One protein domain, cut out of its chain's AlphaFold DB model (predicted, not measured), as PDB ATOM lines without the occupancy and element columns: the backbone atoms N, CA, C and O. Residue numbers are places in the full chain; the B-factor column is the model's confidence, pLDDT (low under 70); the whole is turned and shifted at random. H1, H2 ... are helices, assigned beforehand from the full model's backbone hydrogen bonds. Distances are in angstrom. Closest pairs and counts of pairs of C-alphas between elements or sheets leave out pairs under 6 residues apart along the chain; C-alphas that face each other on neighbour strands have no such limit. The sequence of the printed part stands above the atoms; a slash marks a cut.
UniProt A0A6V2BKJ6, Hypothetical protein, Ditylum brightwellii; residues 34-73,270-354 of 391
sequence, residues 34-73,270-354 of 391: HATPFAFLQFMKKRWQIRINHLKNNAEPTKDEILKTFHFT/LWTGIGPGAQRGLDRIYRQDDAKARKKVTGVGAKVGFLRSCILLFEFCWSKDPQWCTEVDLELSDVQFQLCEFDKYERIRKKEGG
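AT A GLANCE: This is residues 34 to 73 and 270 to 354 of the 391 residues of the protein "Hypothetical protein" of Ditylum brightwellii (UniProt A0A6V2BKJ6). One helix, H6, runs through the middle, and three others cross it nearly at right angles: H4 at the end where H6 begins, H1 and H3 farther along it. Short H2 sits by the last part of H6, and short H5 lies off to the side near H1 and H4. The printed part has 125 residues, is all helix in its named elements, H1 to H6 in chain order, and has no named strand. It is compact, with a radius of gyration of the C-alphas of 14.9 A and spans of 47 by 34 by 22 A.

IN THESE COORDINATES: Find C-alpha 37 at (10.821, -14.351, -1.315); from there H1, residues 37 to 55, runs 27.6 A. H2 is residues 65 to 69, and H3 is residues 276 to 286. H4, residues 300 to 320, covers 30.2 A, and H5 is residues 322 to 328. H6, residues 332 to 349, runs 25.3 A to C-alpha 349 at (19.936, -23.423, -12.445), with a kink of 25 degrees near residue 341.

HOW THE PARTS SIT: Begin at the hub, H6, which touches H3 about perpendicular, at 78 degrees; Gly 277 and Cys 340 have their closest C-alphas, 4.2 A apart. H4 touches H6 at 89 degrees, closest at C-alphas 314 and 332, 5.9 A. H1 touches H6 at 86 degrees, closest at C-alphas 40 and 342, 6.9 A. H2 and H6 only just touch, with 3 pairs of C-alphas within 8 A, the closest 66 and 345 at 7.1 A. Each O i to N i+4 pair is within hydrogen-bond range in H1 to H5, and 12 of 14 are in H6.

THE WHOLE: Residues 74 to 269 are not printed; C-alphas 73 and 270 are 23.1 A apart across the cut. The link from H3 to H4 is long. Look for pLDDT under 70 at residue 34 and residues 288 to 297.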
ATOM      1  N   HIS A  34      13.532 -14.605 -11.381       69.44
ATOM      2  CA  HIS A  34      14.433 -14.088 -10.344       69.44
ATOM      3  C   HIS A  34      14.263 -14.793  -8.995       69.44
ATOM      4  O   HIS A  34      13.174 -15.247  -8.636       69.44
ATOM      5  N   ALA A  35      15.352 -14.852  -8.227       84.94
ATOM      6  CA  ALA A  35      15.307 -15.243  -6.827       84.94
ATOM      7  C   ALA A  35      14.557 -14.157  -6.037       84.94
ATOM      8  O   ALA A  35      15.007 -13.021  -5.949       84.94
ATOM      9  N   THR A  36      13.391 -14.506  -5.495       92.62
ATOM     10  CA  THR A  36      12.530 -13.620  -4.697       92.62
ATOM     11  C   THR A  36      12.015 -14.370  -3.465       92.62
ATOM     12  O   THR A  36      12.078 -15.606  -3.444       92.62
ATOM     13  N   PRO A  37      11.449 -13.679  -2.453       95.62
ATOM     14  CA  PRO A  37      10.821 -14.351  -1.315       95.62
ATOM     15  C   PRO A  37       9.728 -15.345  -1.741       95.62
ATOM     16  O   PRO A  37       9.635 -16.446  -1.200       95.62
ATOM     17  N   PHE A  38       8.951 -15.015  -2.780       96.00
ATOM     18  CA  PHE A  38       7.940 -15.924  -3.322       96.00
ATOM     19  C   PHE A  38       8.568 -17.130  -4.034       96.00
ATOM     20  O   PHE A  38       8.120 -18.254  -3.821       96.00
ATOM     21  N   ALA A  39       9.639 -16.946  -4.820       95.50
ATOM     22  CA  ALA A  39      10.349 -18.067  -5.452       95.50
ATOM     23  C   ALA A  39      10.906 -19.043  -4.407       95.50
ATOM     24  O   ALA A  39      10.831 -20.259  -4.584       95.50
ATOM     25  N   PHE A  40      11.427 -18.502  -3.305       97.06
ATOM     26  CA  PHE A  40      11.916 -19.276  -2.173       97.06
ATOM     27  C   PHE A  40      10.801 -20.092  -1.503       97.06
ATOM     28  O   PHE A  40      10.958 -21.300  -1.321       97.06
ATOM     29  N   LEU A  41       9.649 -19.476  -1.212       98.00
ATOM     30  CA  LEU A  41       8.487 -20.185  -0.668       98.00
ATOM     31  C   LEU A  41       8.027 -21.312  -1.607       98.00
ATOM     32  O   LEU A  41       7.878 -22.455  -1.177       98.00
ATOM     33  N   GLN A  42       7.888 -21.034  -2.908       97.50
ATOM     34  CA  GLN A  42       7.509 -22.050  -3.896       97.50
ATOM     35  C   GLN A  42       8.530 -23.193  -3.983       97.50
ATOM     36  O   GLN A  42       8.154 -24.357  -4.123       97.50
ATOM     37  N   PHE A  43       9.824 -22.892  -3.861       97.38
ATOM     38  CA  PHE A  43      10.875 -23.904  -3.784       97.38
ATOM     39  C   PHE A  43      10.710 -24.818  -2.559       97.38
ATOM     40  O   PHE A  43      10.804 -26.043  -2.699       97.38
ATOM     41  N   MET A  44      10.416 -24.261  -1.379       97.81
ATOM     42  CA  MET A  44      10.148 -25.065  -0.181       97.81
ATOM     43  C   MET A  44       8.895 -25.931  -0.351       97.81
ATOM     44  O   MET A  44       8.958 -27.135  -0.099       97.81
ATOM     45  N   LYS A  45       7.793 -25.364  -0.868       97.75
ATOM     46  CA  LYS A  45       6.547 -26.100  -1.147       97.75
ATOM     47  C   LYS A  45       6.773 -27.276  -2.098       97.75
ATOM     48  O   LYS A  45       6.351 -28.393  -1.805       97.75
ATOM     49  N   LYS A  46       7.513 -27.073  -3.195       96.62
ATOM     50  CA  LYS A  46       7.875 -28.148  -4.138       96.62
ATOM     51  C   LYS A  46       8.636 -29.282  -3.451       96.62
ATOM     52  O   LYS A  46       8.352 -30.453  -3.690       96.62
ATOM     53  N   ARG A  47       9.592 -28.955  -2.580       96.31
ATOM     54  CA  ARG A  47      10.385 -29.961  -1.856       96.31
ATOM     55  C   ARG A  47       9.591 -30.682  -0.776       96.31
ATOM     56  O   ARG A  47       9.797 -31.880  -0.588       96.31
ATOM     57  N   TRP A  48       8.658 -29.997  -0.120       96.88
ATOM     58  CA  TRP A  48       7.682 -30.648   0.749       96.88
ATOM     59  C   TRP A  48       6.835 -31.650  -0.037       96.88
ATOM     60  O   TRP A  48       6.771 -32.821   0.328       96.88
ATOM     61  N   GLN A  49       6.295 -31.236  -1.186       95.94
ATOM     62  CA  GLN A  49       5.487 -32.107  -2.036       95.94
ATOM     63  C   GLN A  49       6.264 -33.334  -2.532       95.94
ATOM     64  O   GLN A  49       5.729 -34.439  -2.503       95.94
ATOM     65  N   ILE A  50       7.537 -33.182  -2.917       94.94
ATOM     66  CA  ILE A  50       8.417 -34.313  -3.273       94.94
ATOM     67  C   ILE A  50       8.479 -35.336  -2.142       94.94
ATOM     68  O   ILE A  50       8.363 -36.539  -2.373       94.94
ATOM     69  N   ARG A  51       8.637 -34.869  -0.903       93.88
ATOM     70  CA  ARG A  51       8.676 -35.739   0.273       93.88
ATOM     71  C   ARG A  51       7.340 -36.464   0.476       93.88
ATOM     72  O   ARG A  51       7.351 -37.649   0.795       93.88
ATOM     73  N   ILE A  52       6.207 -35.784   0.296       94.75
ATOM     74  CA  ILE A  52       4.876 -36.413   0.355       94.75
ATOM     75  C   ILE A  52       4.712 -37.456  -0.759       94.75
ATOM     76  O   ILE A  52       4.240 -38.560  -0.500       94.75
ATOM     77  N   ASN A  53       5.167 -37.156  -1.974       94.38
ATOM     78  CA  ASN A  53       5.120 -38.077  -3.108       94.38
ATOM     79  C   ASN A  53       5.972 -39.331  -2.863       94.38
ATOM     80  O   ASN A  53       5.516 -40.436  -3.147       94.38
ATOM     81  N   HIS A  54       7.159 -39.182  -2.264       90.44
ATOM     82  CA  HIS A  54       7.968 -40.322  -1.830       90.44
ATOM     83  C   HIS A  54       7.257 -41.181  -0.779       90.44
ATOM     84  O   HIS A  54       7.324 -42.401  -0.866       90.44
ATOM     85  N   LEU A  55       6.553 -40.583   0.192       90.62
ATOM     86  CA  LEU A  55       5.770 -41.363   1.164       90.62
ATOM     87  C   LEU A  55       4.616 -42.138   0.518       90.62
ATOM     88  O   LEU A  55       4.226 -43.181   1.029       90.62
ATOM     89  N   LYS A  56       4.082 -41.634  -0.595       92.50
ATOM     90  CA  LYS A  56       3.030 -42.288  -1.382       92.50
ATOM     91  C   LYS A  56       3.584 -43.266  -2.429       92.50
ATOM     92  O   LYS A  56       2.823 -43.717  -3.276       92.50
ATOM     93  N   ASN A  57       4.887 -43.567  -2.401       89.12
ATOM     94  CA  ASN A  57       5.574 -44.423  -3.377       89.12
ATOM     95  C   ASN A  57       5.355 -43.998  -4.842       89.12
ATOM     96  O   ASN A  57       5.303 -44.834  -5.740       89.12
ATOM     97  N   ASN A  58       5.220 -42.695  -5.103       86.44
ATOM     98  CA  ASN A  58       5.080 -42.198  -6.468       86.44
ATOM     99  C   ASN A  58       6.405 -42.373  -7.233       86.44
ATOM    100  O   ASN A  58       7.443 -41.866  -6.799       86.44
ATOM    101  N   ALA A  59       6.348 -43.057  -8.379       83.44
ATOM    102  CA  ALA A  59       7.500 -43.332  -9.236       83.44
ATOM    103  C   ALA A  59       8.144 -42.060  -9.816       83.44
ATOM    104  O   ALA A  59       9.357 -42.030 -10.028       83.44
ATOM    105  N   GLU A  60       7.363 -40.995 -10.026       88.12
ATOM    106  CA  GLU A  60       7.863 -39.697 -10.476       88.12
ATOM    107  C   GLU A  60       7.506 -38.594  -9.462       88.12
ATOM    108  O   GLU A  60       6.468 -37.936  -9.556       88.12
ATOM    109  N   PRO A  61       8.364 -38.363  -8.451       88.25
ATOM    110  CA  PRO A  61       8.044 -37.465  -7.346       88.25
ATOM    111  C   PRO A  61       8.071 -35.975  -7.729       88.25
ATOM    112  O   PRO A  61       7.531 -35.159  -6.980       88.25
ATOM    113  N   THR A  62       8.687 -35.600  -8.857       93.44
ATOM    114  CA  THR A  62       8.728 -34.222  -9.379       93.44
ATOM    115  C   THR A  62       9.052 -34.174 -10.871       93.44
ATOM    116  O   THR A  62       9.774 -35.028 -11.377       93.44
ATOM    117  N   LYS A  63       8.574 -33.113 -11.535       93.19
ATOM    118  CA  LYS A  63       8.929 -32.725 -12.912       93.19
ATOM    119  C   LYS A  63      10.079 -31.708 -12.979       93.19
ATOM    120  O   LYS A  63      10.461 -31.264 -14.053       93.19
ATOM    121  N   ASP A  64      10.589 -31.264 -11.830       94.88
ATOM    122  CA  ASP A  64      11.735 -30.357 -11.763       94.88
ATOM    123  C   ASP A  64      13.038 -31.151 -11.938       94.88
ATOM    124  O   ASP A  64      13.446 -31.895 -11.042       94.88
ATOM    125  N   GLU A  65      13.696 -30.980 -13.086       94.19
ATOM    126  CA  GLU A  65      14.906 -31.725 -13.458       94.19
ATOM    127  C   GLU A  65      16.068 -31.540 -12.474       94.19
ATOM    128  O   GLU A  65      16.854 -32.465 -12.247       94.19
ATOM    129  N   ILE A  66      16.176 -30.374 -11.826       94.88
ATOM    130  CA  ILE A  66      17.228 -30.120 -10.835       94.88
ATOM    131  C   ILE A  66      16.946 -30.934  -9.570       94.88
ATOM    132  O   ILE A  66      17.845 -31.613  -9.063       94.88
ATOM    133  N   LEU A  67      15.708 -30.886  -9.072       94.38
ATOM    134  CA  LEU A  67      15.288 -31.623  -7.874       94.38
ATOM    135  C   LEU A  67      15.219 -33.141  -8.106       94.38
ATOM    136  O   LEU A  67      15.378 -33.898  -7.152       94.38
ATOM    137  N   LYS A  68      15.027 -33.586  -9.354       92.19
ATOM    138  CA  LYS A  68      15.101 -34.994  -9.779       92.19
ATOM    139  C   LYS A  68      16.546 -35.505  -9.824       92.19
ATOM    140  O   LYS A  68      16.830 -36.624  -9.405       92.19
ATOM    141  N   THR A  69      17.474 -34.675 -10.303       92.69
ATOM    142  CA  THR A  69      18.862 -35.083 -10.580       92.69
ATOM    143  C   THR A  69      19.787 -34.978  -9.368       92.69
ATOM    144  O   THR A  69      20.711 -35.784  -9.210       92.69
ATOM    145  N   PHE A  70      19.601 -33.970  -8.512       94.06
ATOM    146  CA  PHE A  70      20.541 -33.647  -7.437       94.06
ATOM    147  C   PHE A  70      19.953 -33.868  -6.045       94.06
ATOM    148  O   PHE A  70      18.760 -33.746  -5.807       94.06
ATOM    149  N   HIS A  71      20.829 -34.187  -5.095       91.69
ATOM    150  CA  HIS A  71      20.451 -34.404  -3.709       91.69
ATOM    151  C   HIS A  71      20.238 -33.074  -2.973       91.69
ATOM    152  O   HIS A  71      21.190 -32.327  -2.696       91.69
ATOM    153  N   PHE A  72      19.001 -32.867  -2.536       93.25
ATOM    154  CA  PHE A  72      18.596 -31.856  -1.564       93.25
ATOM    155  C   PHE A  72      18.146 -32.545  -0.274       93.25
ATOM    156  O   PHE A  72      17.714 -33.695  -0.293       93.25
ATOM    157  N   THR A  73      18.298 -31.871   0.860       92.19
ATOM    158  CA  THR A  73      17.811 -32.376   2.159       92.19
ATOM    159  C   THR A  73      16.280 -32.304   2.227       92.19
ATOM    160  O   THR A  73      15.633 -31.932   1.246       92.19
ATOM    161  N   LEU A 270      12.909 -16.707  17.085       95.81
ATOM    162  CA  LEU A 270      13.522 -15.384  17.250       95.81
ATOM    163  C   LEU A 270      15.026 -15.402  16.954       95.81
ATOM    164  O   LEU A 270      15.619 -14.357  16.691       95.81
ATOM    165  N   TRP A 271      15.650 -16.580  16.981       95.31
ATOM    166  CA  TRP A 271      17.073 -16.742  16.743       95.31
ATOM    167  C   TRP A 271      17.379 -17.992  15.916       95.31
ATOM    168  O   TRP A 271      16.757 -19.037  16.063       95.31
ATOM    169  N   THR A 272      18.384 -17.901  15.045       93.19
ATOM    170  CA  THR A 272      18.934 -19.059  14.330       93.19
ATOM    171  C   THR A 272      20.419 -18.857  14.048       93.19
ATOM    172  O   THR A 272      20.890 -17.744  13.803       93.19
ATOM    173  N   GLY A 273      21.170 -19.959  14.004       87.56
ATOM    174  CA  GLY A 273      22.586 -19.937  13.647       87.56
ATOM    175  C   GLY A 273      22.832 -19.414  12.226       87.56
ATOM    176  O   GLY A 273      22.073 -19.681  11.290       87.56
ATOM    177  N   ILE A 274      23.942 -18.701  12.034       84.25
ATOM    178  CA  ILE A 274      24.315 -18.109  10.742       84.25
ATOM    179  C   ILE A 274      25.222 -19.074   9.985       84.25
ATOM    180  O   ILE A 274      26.311 -19.408  10.442       84.25
ATOM    181  N   GLY A 275      24.775 -19.522   8.811       81.81
ATOM    182  CA  GLY A 275      25.538 -20.413   7.940       81.81
ATOM    183  C   GLY A 275      25.930 -19.718   6.635       81.81
ATOM    184  O   GLY A 275      25.106 -19.005   6.062       81.81
ATOM    185  N   PRO A 276      27.135 -19.963   6.084       82.94
ATOM    186  CA  PRO A 276      27.577 -19.313   4.847       82.94
ATOM    187  C   PRO A 276      26.683 -19.642   3.642       82.94
ATOM    188  O   PRO A 276      26.552 -18.825   2.739       82.94
ATOM    189  N   GLY A 277      26.058 -20.826   3.616       87.19
ATOM    190  CA  GLY A 277      25.079 -21.182   2.586       87.19
ATOM    191  C   GLY A 277      23.776 -20.396   2.699       87.19
ATOM    192  O   GLY A 277      23.288 -19.894   1.693       87.19
ATOM    193  N   ALA A 278      23.259 -20.232   3.919       91.06
ATOM    194  CA  ALA A 278      22.053 -19.452   4.166       91.06
ATOM    195  C   ALA A 278      22.259 -17.968   3.829       91.06
ATOM    196  O   ALA A 278      21.397 -17.358   3.205       91.06
ATOM    197  N   GLN A 279      23.438 -17.415   4.153       89.69
ATOM    198  CA  GLN A 279      23.807 -16.051   3.765       89.69
ATOM    199  C   GLN A 279      23.718 -15.855   2.249       89.69
ATOM    200  O   GLN A 279      23.065 -14.923   1.792       89.69
ATOM    201  N   ARG A 280      24.322 -16.759   1.465       88.81
ATOM    202  CA  ARG A 280      24.243 -16.679   0.000       88.81
ATOM    203  C   ARG A 280      22.808 -16.809  -0.504       88.81
ATOM    204  O   ARG A 280      22.445 -16.109  -1.438       88.81
ATOM    205  N   GLY A 281      21.996 -17.666   0.118       92.38
ATOM    206  CA  GLY A 281      20.572 -17.783  -0.197       92.38
ATOM    207  C   GLY A 281      19.823 -16.460  -0.018       92.38
ATOM    208  O   GLY A 281      19.086 -16.054  -0.911       92.38
ATOM    209  N   LEU A 282      20.067 -15.745   1.086       91.62
ATOM    210  CA  LEU A 282      19.481 -14.419   1.307       91.62
ATOM    211  C   LEU A 282      20.009 -13.376   0.327       91.62
ATOM    212  O   LEU A 282      19.232 -12.560  -0.155       91.62
ATOM    213  N   ASP A 283      21.307 -13.399   0.016       88.31
ATOM    214  CA  ASP A 283      21.896 -12.474  -0.956       88.31
ATOM    215  C   ASP A 283      21.253 -12.642  -2.342       88.31
ATOM    216  O   ASP A 283      21.010 -11.655  -3.033       88.31
ATOM    217  N   ARG A 284      20.897 -13.873  -2.732       88.50
ATOM    218  CA  ARG A 284      20.143 -14.123  -3.972       88.50
ATOM    219  C   ARG A 284      18.763 -13.480  -3.947       88.50
ATOM    220  O   ARG A 284      18.356 -12.902  -4.947       88.50
ATOM    221  N   ILE A 285      18.068 -13.572  -2.815       91.00
ATOM    222  CA  ILE A 285      16.696 -13.078  -2.651       91.00
ATOM    223  C   ILE A 285      16.645 -11.546  -2.558       91.00
ATOM    224  O   ILE A 285      15.814 -10.922  -3.209       91.00
ATOM    225  N   TYR A 286      17.509 -10.940  -1.741       85.56
ATOM    226  CA  TYR A 286      17.409  -9.522  -1.374       85.56
ATOM    227  C   TYR A 286      18.474  -8.626  -2.009       85.56
ATOM    228  O   TYR A 286      18.295  -7.413  -2.046       85.56
ATOM    229  N   ARG A 287      19.586  -9.189  -2.495       74.88
ATOM    230  CA  ARG A 287      20.705  -8.428  -3.086       74.88
ATOM    231  C   ARG A 287      20.956  -8.760  -4.557       74.88
ATOM    232  O   ARG A 287      21.981  -8.363  -5.100       74.88
ATOM    233  N   GLN A 288      20.032  -9.492  -5.186       65.62
ATOM    234  CA  GLN A 288      19.998  -9.761  -6.627       65.62
ATOM    235  C   GLN A 288      21.335 -10.251  -7.216       65.62
ATOM    236  O   GLN A 288      21.703  -9.917  -8.336       65.62
ATOM    237  N   ASP A 289      22.040 -11.109  -6.473       61.03
ATOM    238  CA  ASP A 289      23.226 -11.834  -6.944       61.03
ATOM    239  C   ASP A 289      24.489 -11.015  -7.272       61.03
ATOM    240  O   ASP A 289      25.420 -11.577  -7.860       61.03
ATOM    241  N   ASP A 290      24.614  -9.759  -6.819       61.59
ATOM    242  CA  ASP A 290      25.880  -9.023  -6.957       61.59
ATOM    243  C   ASP A 290      27.010  -9.745  -6.195       61.59
ATOM    244  O   ASP A 290      27.170  -9.659  -4.972       61.59
ATOM    245  N   ALA A 291      27.808 -10.511  -6.944       57.88
ATOM    246  CA  ALA A 291      28.935 -11.283  -6.442       57.88
ATOM    247  C   ALA A 291      29.999 -10.411  -5.778       57.88
ATOM    248  O   ALA A 291      30.643 -10.871  -4.835       57.88
ATOM    249  N   LYS A 292      30.139  -9.155  -6.214       51.12
ATOM    250  CA  LYS A 292      31.104  -8.203  -5.664       51.12
ATOM    251  C   LYS A 292      30.617  -7.613  -4.334       51.12
ATOM    252  O   LYS A 292      31.441  -7.259  -3.494       51.12
ATOM    253  N   ALA A 293      29.304  -7.590  -4.090       56.09
ATOM    254  CA  ALA A 293      28.704  -7.127  -2.835       56.09
ATOM    255  C   ALA A 293      28.602  -8.207  -1.735       56.09
ATOM    256  O   ALA A 293      28.287  -7.885  -0.584       56.09
ATOM    257  N   ARG A 294      28.876  -9.485  -2.048       64.12
ATOM    258  CA  ARG A 294      28.811 -10.611  -1.092       64.12
ATOM    259  C   ARG A 294      29.933 -10.535  -0.051       64.12
ATOM    260  O   ARG A 294      30.957 -11.206  -0.149       64.12
ATOM    261  N   LYS A 295      29.726  -9.734   0.995       64.38
ATOM    262  CA  LYS A 295      30.610  -9.692   2.167       64.38
ATOM    263  C   LYS A 295      30.269 -10.827   3.128       64.38
ATOM    264  O   LYS A 295      29.104 -11.107   3.407       64.38
ATOM    265  N   LYS A 296      31.304 -11.469   3.675       67.56
ATOM    266  CA  LYS A 296      31.142 -12.423   4.776       67.56
ATOM    267  C   LYS A 296      30.468 -11.699   5.944       67.56
ATOM    268  O   LYS A 296      30.873 -10.595   6.291       67.56
ATOM    269  N   VAL A 297      29.464 -12.324   6.559       68.81
ATOM    270  CA  VAL A 297      28.849 -11.789   7.780       68.81
ATOM    271  C   VAL A 297      29.852 -11.894   8.919       68.81
ATOM    272  O   VAL A 297      30.044 -12.956   9.515       68.81
ATOM    273  N   THR A 298      30.527 -10.785   9.185       71.25
ATOM    274  CA  THR A 298      31.489 -10.619  10.269       71.25
ATOM    275  C   THR A 298      31.095  -9.398  11.097       71.25
ATOM    276  O   THR A 298      30.594  -8.408  10.573       71.25
ATOM    277  N   GLY A 299      31.283  -9.481  12.414       78.06
ATOM    278  CA  GLY A 299      30.863  -8.427  13.342       78.06
ATOM    279  C   GLY A 299      29.377  -8.477  13.720       78.06
ATOM    280  O   GLY A 299      28.558  -9.114  13.060       78.06
ATOM    281  N   VAL A 300      29.039  -7.831  14.836       80.19
ATOM    282  CA  VAL A 300      27.709  -7.916  15.467       80.19
ATOM    283  C   VAL A 300      26.611  -7.349  14.560       80.19
ATOM    284  O   VAL A 300      25.615  -8.028  14.328       80.19
ATOM    285  N   GLY A 301      26.817  -6.168  13.966       81.06
ATOM    286  CA  GLY A 301      25.813  -5.527  13.104       81.06
ATOM    287  C   GLY A 301      25.428  -6.362  11.877       81.06
ATOM    288  O   GLY A 301      24.249  -6.502  11.566       81.06
ATOM    289  N   ALA A 302      26.401  -7.005  11.223       81.38
ATOM    290  CA  ALA A 302      26.122  -7.881  10.086       81.38
ATOM    291  C   ALA A 302      25.338  -9.139  10.504       81.38
ATOM    292  O   ALA A 302      24.469  -9.595   9.760       81.38
ATOM    293  N   LYS A 303      25.620  -9.694  11.696       84.75
ATOM    294  CA  LYS A 303      24.882 -10.846  12.240       84.75
ATOM    295  C   LYS A 303      23.425 -10.490  12.535       84.75
ATOM    296  O   LYS A 303      22.537 -11.251  12.166       84.75
ATOM    297  N   VAL A 304      23.191  -9.318  13.129       87.81
ATOM    298  CA  VAL A 304      21.842  -8.781  13.373       87.81
ATOM    299  C   VAL A 304      21.102  -8.562  12.053       87.81
ATOM    300  O   VAL A 304      19.952  -8.971  11.925       87.81
ATOM    301  N   GLY A 305      21.769  -7.994  11.044       89.12
ATOM    302  CA  GLY A 305      21.193  -7.812   9.709       89.12
ATOM    303  C   GLY A 305      20.774  -9.131   9.053       89.12
ATOM    304  O   GLY A 305      19.663  -9.227   8.538       89.12
ATOM    305  N   PHE A 306      21.620 -10.166   9.117       89.81
ATOM    306  CA  PHE A 306      21.265 -11.504   8.629       89.81
ATOM    307  C   PHE A 306      20.045 -12.072   9.353       89.81
ATOM    308  O   PHE A 306      19.108 -12.533   8.702       89.81
ATOM    309  N   LEU A 307      20.053 -12.036  10.690       93.00
ATOM    310  CA  LEU A 307      18.962 -12.580  11.493       93.00
ATOM    311  C   LEU A 307      17.643 -11.867  11.176       93.00
ATOM    312  O   LEU A 307      16.643 -12.530  10.925       93.00
ATOM    313  N   ARG A 308      17.666 -10.532  11.078       94.00
ATOM    314  CA  ARG A 308      16.502  -9.733  10.683       94.00
ATOM    315  C   ARG A 308      15.970 -10.136   9.308       94.00
ATOM    316  O   ARG A 308      14.769 -10.317   9.164       94.00
ATOM    317  N   SER A 309      16.838 -10.324   8.314       94.19
ATOM    318  CA  SER A 309      16.410 -10.771   6.980       94.19
ATOM    319  C   SER A 309      15.830 -12.189   6.981       94.19
ATOM    320  O   SER A 309      14.875 -12.451   6.255       94.19
ATOM    321  N   CYS A 310      16.368 -13.103   7.796       95.25
ATOM    322  CA  CYS A 310      15.781 -14.432   7.990       95.25
ATOM    323  C   CYS A 310      14.384 -14.351   8.621       95.25
ATOM    324  O   CYS A 310      13.475 -15.018   8.136       95.25
ATOM    325  N   ILE A 311      14.209 -13.532   9.664       96.81
ATOM    326  CA  ILE A 311      12.919 -13.341  10.347       96.81
ATOM    327  C   ILE A 311      11.892 -12.733   9.390       96.81
ATOM    328  O   ILE A 311      10.807 -13.279   9.250       96.81
ATOM    329  N   LEU A 312      12.255 -11.687   8.641       97.06
ATOM    330  CA  LEU A 312      11.362 -11.086   7.644       97.06
ATOM    331  C   LEU A 312      10.941 -12.087   6.559       97.06
ATOM    332  O   LEU A 312       9.803 -12.065   6.097       97.06
ATOM    333  N   LEU A 313      11.844 -12.980   6.141       97.69
ATOM    334  CA  LEU A 313      11.512 -14.030   5.178       97.69
ATOM    335  C   LEU A 313      10.599 -15.104   5.787       97.69
ATOM    336  O   LEU A 313       9.708 -15.609   5.104       97.69
ATOM    337  N   PHE A 314      10.807 -15.445   7.057       98.25
ATOM    338  CA  PHE A 314       9.942 -16.347   7.813       98.25
ATOM    339  C   PHE A 314       8.527 -15.773   7.975       98.25
ATOM    340  O   PHE A 314       7.558 -16.432   7.603       98.25
ATOM    341  N   GLU A 315       8.409 -14.520   8.413       98.31
ATOM    342  CA  GLU A 315       7.142 -13.785   8.507       98.31
ATOM    343  C   GLU A 315       6.456 -13.661   7.143       98.31
ATOM    344  O   GLU A 315       5.246 -13.852   7.035       98.31
ATOM    345  N   PHE A 316       7.222 -13.417   6.074       98.44
ATOM    346  CA  PHE A 316       6.693 -13.418   4.712       98.44
ATOM    347  C   PHE A 316       6.062 -14.768   4.345       98.44
ATOM    348  O   PHE A 316       4.986 -14.785   3.752       98.44
ATOM    349  N   CYS A 317       6.695 -15.895   4.693       98.44
ATOM    350  CA  CYS A 317       6.132 -17.220   4.418       98.44
ATOM    351  C   CYS A 317       4.784 -17.406   5.133       98.44
ATOM    352  O   CYS A 317       3.804 -17.767   4.483       98.44
ATOM    353  N   TRP A 318       4.720 -17.069   6.425       98.38
ATOM    354  CA  TRP A 318       3.490 -17.131   7.225       98.38
ATOM    355  C   TRP A 318       2.397 -16.186   6.724       98.38
ATOM    356  O   TRP A 318       1.229 -16.560   6.690       98.38
ATOM    357  N   SER A 319       2.762 -14.983   6.278       98.50
ATOM    358  CA  SER A 319       1.822 -14.024   5.694       98.50
ATOM    359  C   SER A 319       1.261 -14.499   4.352       98.50
ATOM    360  O   SER A 319       0.108 -14.206   4.036       98.50
ATOM    361  N   LYS A 320       2.063 -15.196   3.538       98.44
ATOM    362  CA  LYS A 320       1.659 -15.616   2.189       98.44
ATOM    363  C   LYS A 320       0.903 -16.929   2.146       98.44
ATOM    364  O   LYS A 320       0.055 -17.079   1.274       98.44
ATOM    365  N   ASP A 321       1.226 -17.870   3.023       98.31
ATOM    366  CA  ASP A 321       0.557 -19.167   3.062       98.31
ATOM    367  C   ASP A 321       0.557 -19.742   4.489       98.31
ATOM    368  O   ASP A 321       1.344 -20.642   4.809       98.31
ATOM    369  N   PRO A 322      -0.300 -19.208   5.380       98.31
ATOM    370  CA  PRO A 322      -0.362 -19.652   6.769       98.31
ATOM    371  C   PRO A 322      -0.821 -21.108   6.889       98.31
ATOM    372  O   PRO A 322      -0.377 -21.814   7.792       98.31
ATOM    373  N   GLN A 323      -1.666 -21.585   5.966       98.31
ATOM    374  CA  GLN A 323      -2.135 -22.969   5.960       98.31
ATOM    375  C   GLN A 323      -0.977 -23.933   5.698       98.31
ATOM    376  O   GLN A 323      -0.788 -24.873   6.467       98.31
ATOM    377  N   TRP A 324      -0.167 -23.684   4.664       97.94
ATOM    378  CA  TRP A 324       1.003 -24.518   4.388       97.94
ATOM    379  C   TRP A 324       2.045 -24.428   5.506       97.94
ATOM    380  O   TRP A 324       2.604 -25.448   5.906       97.94
ATOM    381  N   CYS A 325       2.291 -23.231   6.052       98.19
ATOM    382  CA  CYS A 325       3.215 -23.077   7.178       98.19
ATOM    383  C   CYS A 325       2.739 -23.852   8.415       98.19
ATOM    384  O   CYS A 325       3.564 -24.443   9.102       98.19
ATOM    385  N   THR A 326       1.425 -23.914   8.652       97.94
ATOM    386  CA  THR A 326       0.826 -24.728   9.721       97.94
ATOM    387  C   THR A 326       0.951 -26.225   9.431       97.94
ATOM    388  O   THR A 326       1.358 -26.976  10.307       97.94
ATOM    389  N   GLU A 327       0.663 -26.672   8.202       96.25
ATOM    390  CA  GLU A 327       0.781 -28.085   7.796       96.25
ATOM    391  C   GLU A 327       2.208 -28.619   7.985       96.25
ATOM    392  O   GLU A 327       2.416 -29.751   8.426       96.25
ATOM    393  N   VAL A 328       3.201 -27.800   7.641       95.50
ATOM    394  CA  VAL A 328       4.617 -28.144   7.791       95.50
ATOM    395  C   VAL A 328       5.113 -27.892   9.213       95.50
ATOM    396  O   VAL A 328       6.172 -28.405   9.566       95.50
ATOM    397  N   ASP A 329       4.386 -27.138  10.038       96.31
ATOM    398  CA  ASP A 329       4.884 -26.611  11.312       96.31
ATOM    399  C   ASP A 329       6.212 -25.849  11.090       96.31
ATOM    400  O   ASP A 329       7.286 -26.219  11.557       96.31
ATOM    401  N   LEU A 330       6.181 -24.847  10.210       97.31
ATOM    402  CA  LEU A 330       7.384 -24.158   9.744       97.31
ATOM    403  C   LEU A 330       8.047 -23.360  10.877       97.31
ATOM    404  O   LEU A 330       7.429 -22.459  11.445       97.31
ATOM    405  N   GLU A 331       9.339 -23.604  11.111       96.44
ATOM    406  CA  GLU A 331      10.159 -22.853  12.071       96.44
ATOM    407  C   GLU A 331      11.177 -21.923  11.377       96.44
ATOM    408  O   GLU A 331      11.580 -22.130  10.225       96.44
ATOM    409  N   LEU A 332      11.675 -20.909  12.096       96.88
ATOM    410  CA  LEU A 332      12.712 -19.992  11.597       96.88
ATOM    411  C   LEU A 332      13.984 -20.740  11.158       96.88
ATOM    412  O   LEU A 332      14.608 -20.397  10.147       96.88
ATOM    413  N   SER A 333      14.376 -21.783  11.894       94.44
ATOM    414  CA  SER A 333      15.527 -22.612  11.530       94.44
ATOM    415  C   SER A 333      15.325 -23.408  10.247       94.44
ATOM    416  O   SER A 333      16.308 -23.658   9.542       94.44
ATOM    417  N   ASP A 334      14.085 -23.770   9.904       95.94
ATOM    418  CA  ASP A 334      13.797 -24.405   8.621       95.94
ATOM    419  C   ASP A 334      14.054 -23.406   7.495       95.94
ATOM    420  O   ASP A 334      14.810 -23.721   6.579       95.94
ATOM    421  N   VAL A 335      13.559 -22.167   7.601       96.50
ATOM    422  CA  VAL A 335      13.851 -21.097   6.625       96.50
ATOM    423  C   VAL A 335      15.360 -20.909   6.453       96.50
ATOM    424  O   VAL A 335      15.867 -20.921   5.326       96.50
ATOM    425  N   GLN A 336      16.109 -20.826   7.556       94.56
ATOM    426  CA  GLN A 336      17.570 -20.726   7.519       94.56
ATOM    427  C   GLN A 336      18.222 -21.893   6.771       94.56
ATOM    428  O   GLN A 336      19.113 -21.696   5.938       94.56
ATOM    429  N   PHE A 337      17.786 -23.118   7.055       92.62
ATOM    430  CA  PHE A 337      18.322 -24.319   6.432       92.62
ATOM    431  C   PHE A 337      17.976 -24.381   4.940       92.62
ATOM    432  O   PHE A 337      18.841 -24.667   4.104       92.62
ATOM    433  N   GLN A 338      16.740 -24.032   4.591       96.00
ATOM    434  CA  GLN A 338      16.253 -24.016   3.220       96.00
ATOM    435  C   GLN A 338      16.954 -22.955   2.369       96.00
ATOM    436  O   GLN A 338      17.160 -23.198   1.183       96.00
ATOM    437  N   LEU A 339      17.415 -21.837   2.939       95.88
ATOM    438  CA  LEU A 339      18.214 -20.838   2.216       95.88
ATOM    439  C   LEU A 339      19.526 -21.416   1.666       95.88
ATOM    440  O   LEU A 339      19.941 -21.081   0.556       95.88
ATOM    441  N   CYS A 340      20.170 -22.329   2.402       93.00
ATOM    442  CA  CYS A 340      21.366 -23.021   1.918       93.00
ATOM    443  C   CYS A 340      21.057 -23.935   0.722       93.00
ATOM    444  O   CYS A 340      21.833 -24.021  -0.233       93.00
ATOM    445  N   GLU A 341      19.923 -24.627   0.769       95.12
ATOM    446  CA  GLU A 341      19.471 -25.490  -0.320       95.12
ATOM    447  C   GLU A 341      18.974 -24.679  -1.525       95.12
ATOM    448  O   GLU A 341      19.202 -25.080  -2.664       95.12
ATOM    449  N   PHE A 342      18.391 -23.503  -1.295       95.50
ATOM    450  CA  PHE A 342      17.995 -22.571  -2.344       95.50
ATOM    451  C   PHE A 342      19.210 -21.989  -3.077       95.50
ATOM    452  O   PHE A 342      19.243 -22.013  -4.303       95.50
ATOM    453  N   ASP A 343      20.272 -21.583  -2.363       93.62
ATOM    454  CA  ASP A 343      21.552 -21.213  -2.999       93.62
ATOM    455  C   ASP A 343      22.100 -22.349  -3.870       93.62
ATOM    456  O   ASP A 343      22.594 -22.112  -4.969       93.62
ATOM    457  N   LYS A 344      22.017 -23.600  -3.402       93.12
ATOM    458  CA  LYS A 344      22.447 -24.763  -4.191       93.12
ATOM    459  C   LYS A 344      21.605 -24.922  -5.460       93.12
ATOM    460  O   LYS A 344      22.179 -25.156  -6.522       93.12
ATOM    461  N   TYR A 345      20.285 -24.790  -5.351       94.94
ATOM    462  CA  TYR A 345      19.364 -24.878  -6.482       94.94
ATOM    463  C   TYR A 345      19.661 -23.795  -7.526       94.94
ATOM    464  O   TYR A 345      19.869 -24.111  -8.696       94.94
ATOM    465  N   GLU A 346      19.794 -22.541  -7.091       92.62
ATOM    466  CA  GLU A 346      20.081 -21.406  -7.969       92.62
ATOM    467  C   GLU A 346      21.442 -21.531  -8.659       92.62
ATOM    468  O   GLU A 346      21.537 -21.266  -9.856       92.62
ATOM    469  N   ARG A 347      22.478 -22.023  -7.958       91.38
ATOM    470  CA  ARG A 347      23.780 -22.304  -8.588       91.38
ATOM    471  C   ARG A 347      23.658 -23.307  -9.725       91.38
ATOM    472  O   ARG A 347      24.228 -23.096 -10.788       91.38
ATOM    473  N   ILE A 348      22.894 -24.378  -9.528       92.69
ATOM    474  CA  ILE A 348      22.688 -25.387 -10.571       92.69
ATOM    475  C   ILE A 348      21.884 -24.795 -11.735       92.69
ATOM    476  O   ILE A 348      22.288 -24.955 -12.886       92.69
ATOM    477  N   ARG A 349      20.800 -24.065 -11.442       91.56
ATOM    478  CA  ARG A 349      19.936 -23.423 -12.445       91.56
ATOM    479  C   ARG A 349      20.705 -22.439 -13.325       91.56
ATOM    480  O   ARG A 349      20.541 -22.447 -14.540       91.56
ATOM    481  N   LYS A 350      21.576 -21.630 -12.718       90.06
ATOM    482  CA  LYS A 350      22.410 -20.622 -13.395       90.06
ATOM    483  C   LYS A 350      23.722 -21.178 -13.953       90.06
ATOM    484  O   LYS A 350      24.522 -20.417 -14.484       90.06
ATOM    485  N   LYS A 351      23.952 -22.495 -13.847       90.19
ATOM    486  CA  LYS A 351      25.206 -23.168 -14.239       90.19
ATOM    487  C   LYS A 351      26.450 -22.583 -13.550       90.19
ATOM    488  O   LYS A 351      27.556 -22.652 -14.077       90.19
ATOM    489  N   GLU A 352      26.276 -22.044 -12.347       88.00
ATOM    490  CA  GLU A 352      27.372 -21.635 -11.478       88.00
ATOM    491  C   GLU A 352      28.079 -22.871 -10.889       88.00
ATOM    492  O   GLU A 352      27.520 -23.967 -10.764       88.00
ATOM    493  N   GLY A 353      29.336 -22.692 -10.492       80.88
ATOM    494  CA  GLY A 353      30.138 -23.763  -9.914       80.88
ATOM    495  C   GLY A 353      29.707 -24.224  -8.513       80.88
ATOM    496  O   GLY A 353      28.843 -23.675  -7.820       80.88
ATOM    497  N   GLY A 354      30.408 -25.256  -8.050       79.75
ATOM    498  CA  GLY A 354      30.414 -25.708  -6.664       79.75
ATOM    499  C   GLY A 354      29.795 -27.084  -6.452       79.75
ATOM    500  O   GLY A 354      29.379 -27.779  -7.379       79.75
TER     501      GLY A 354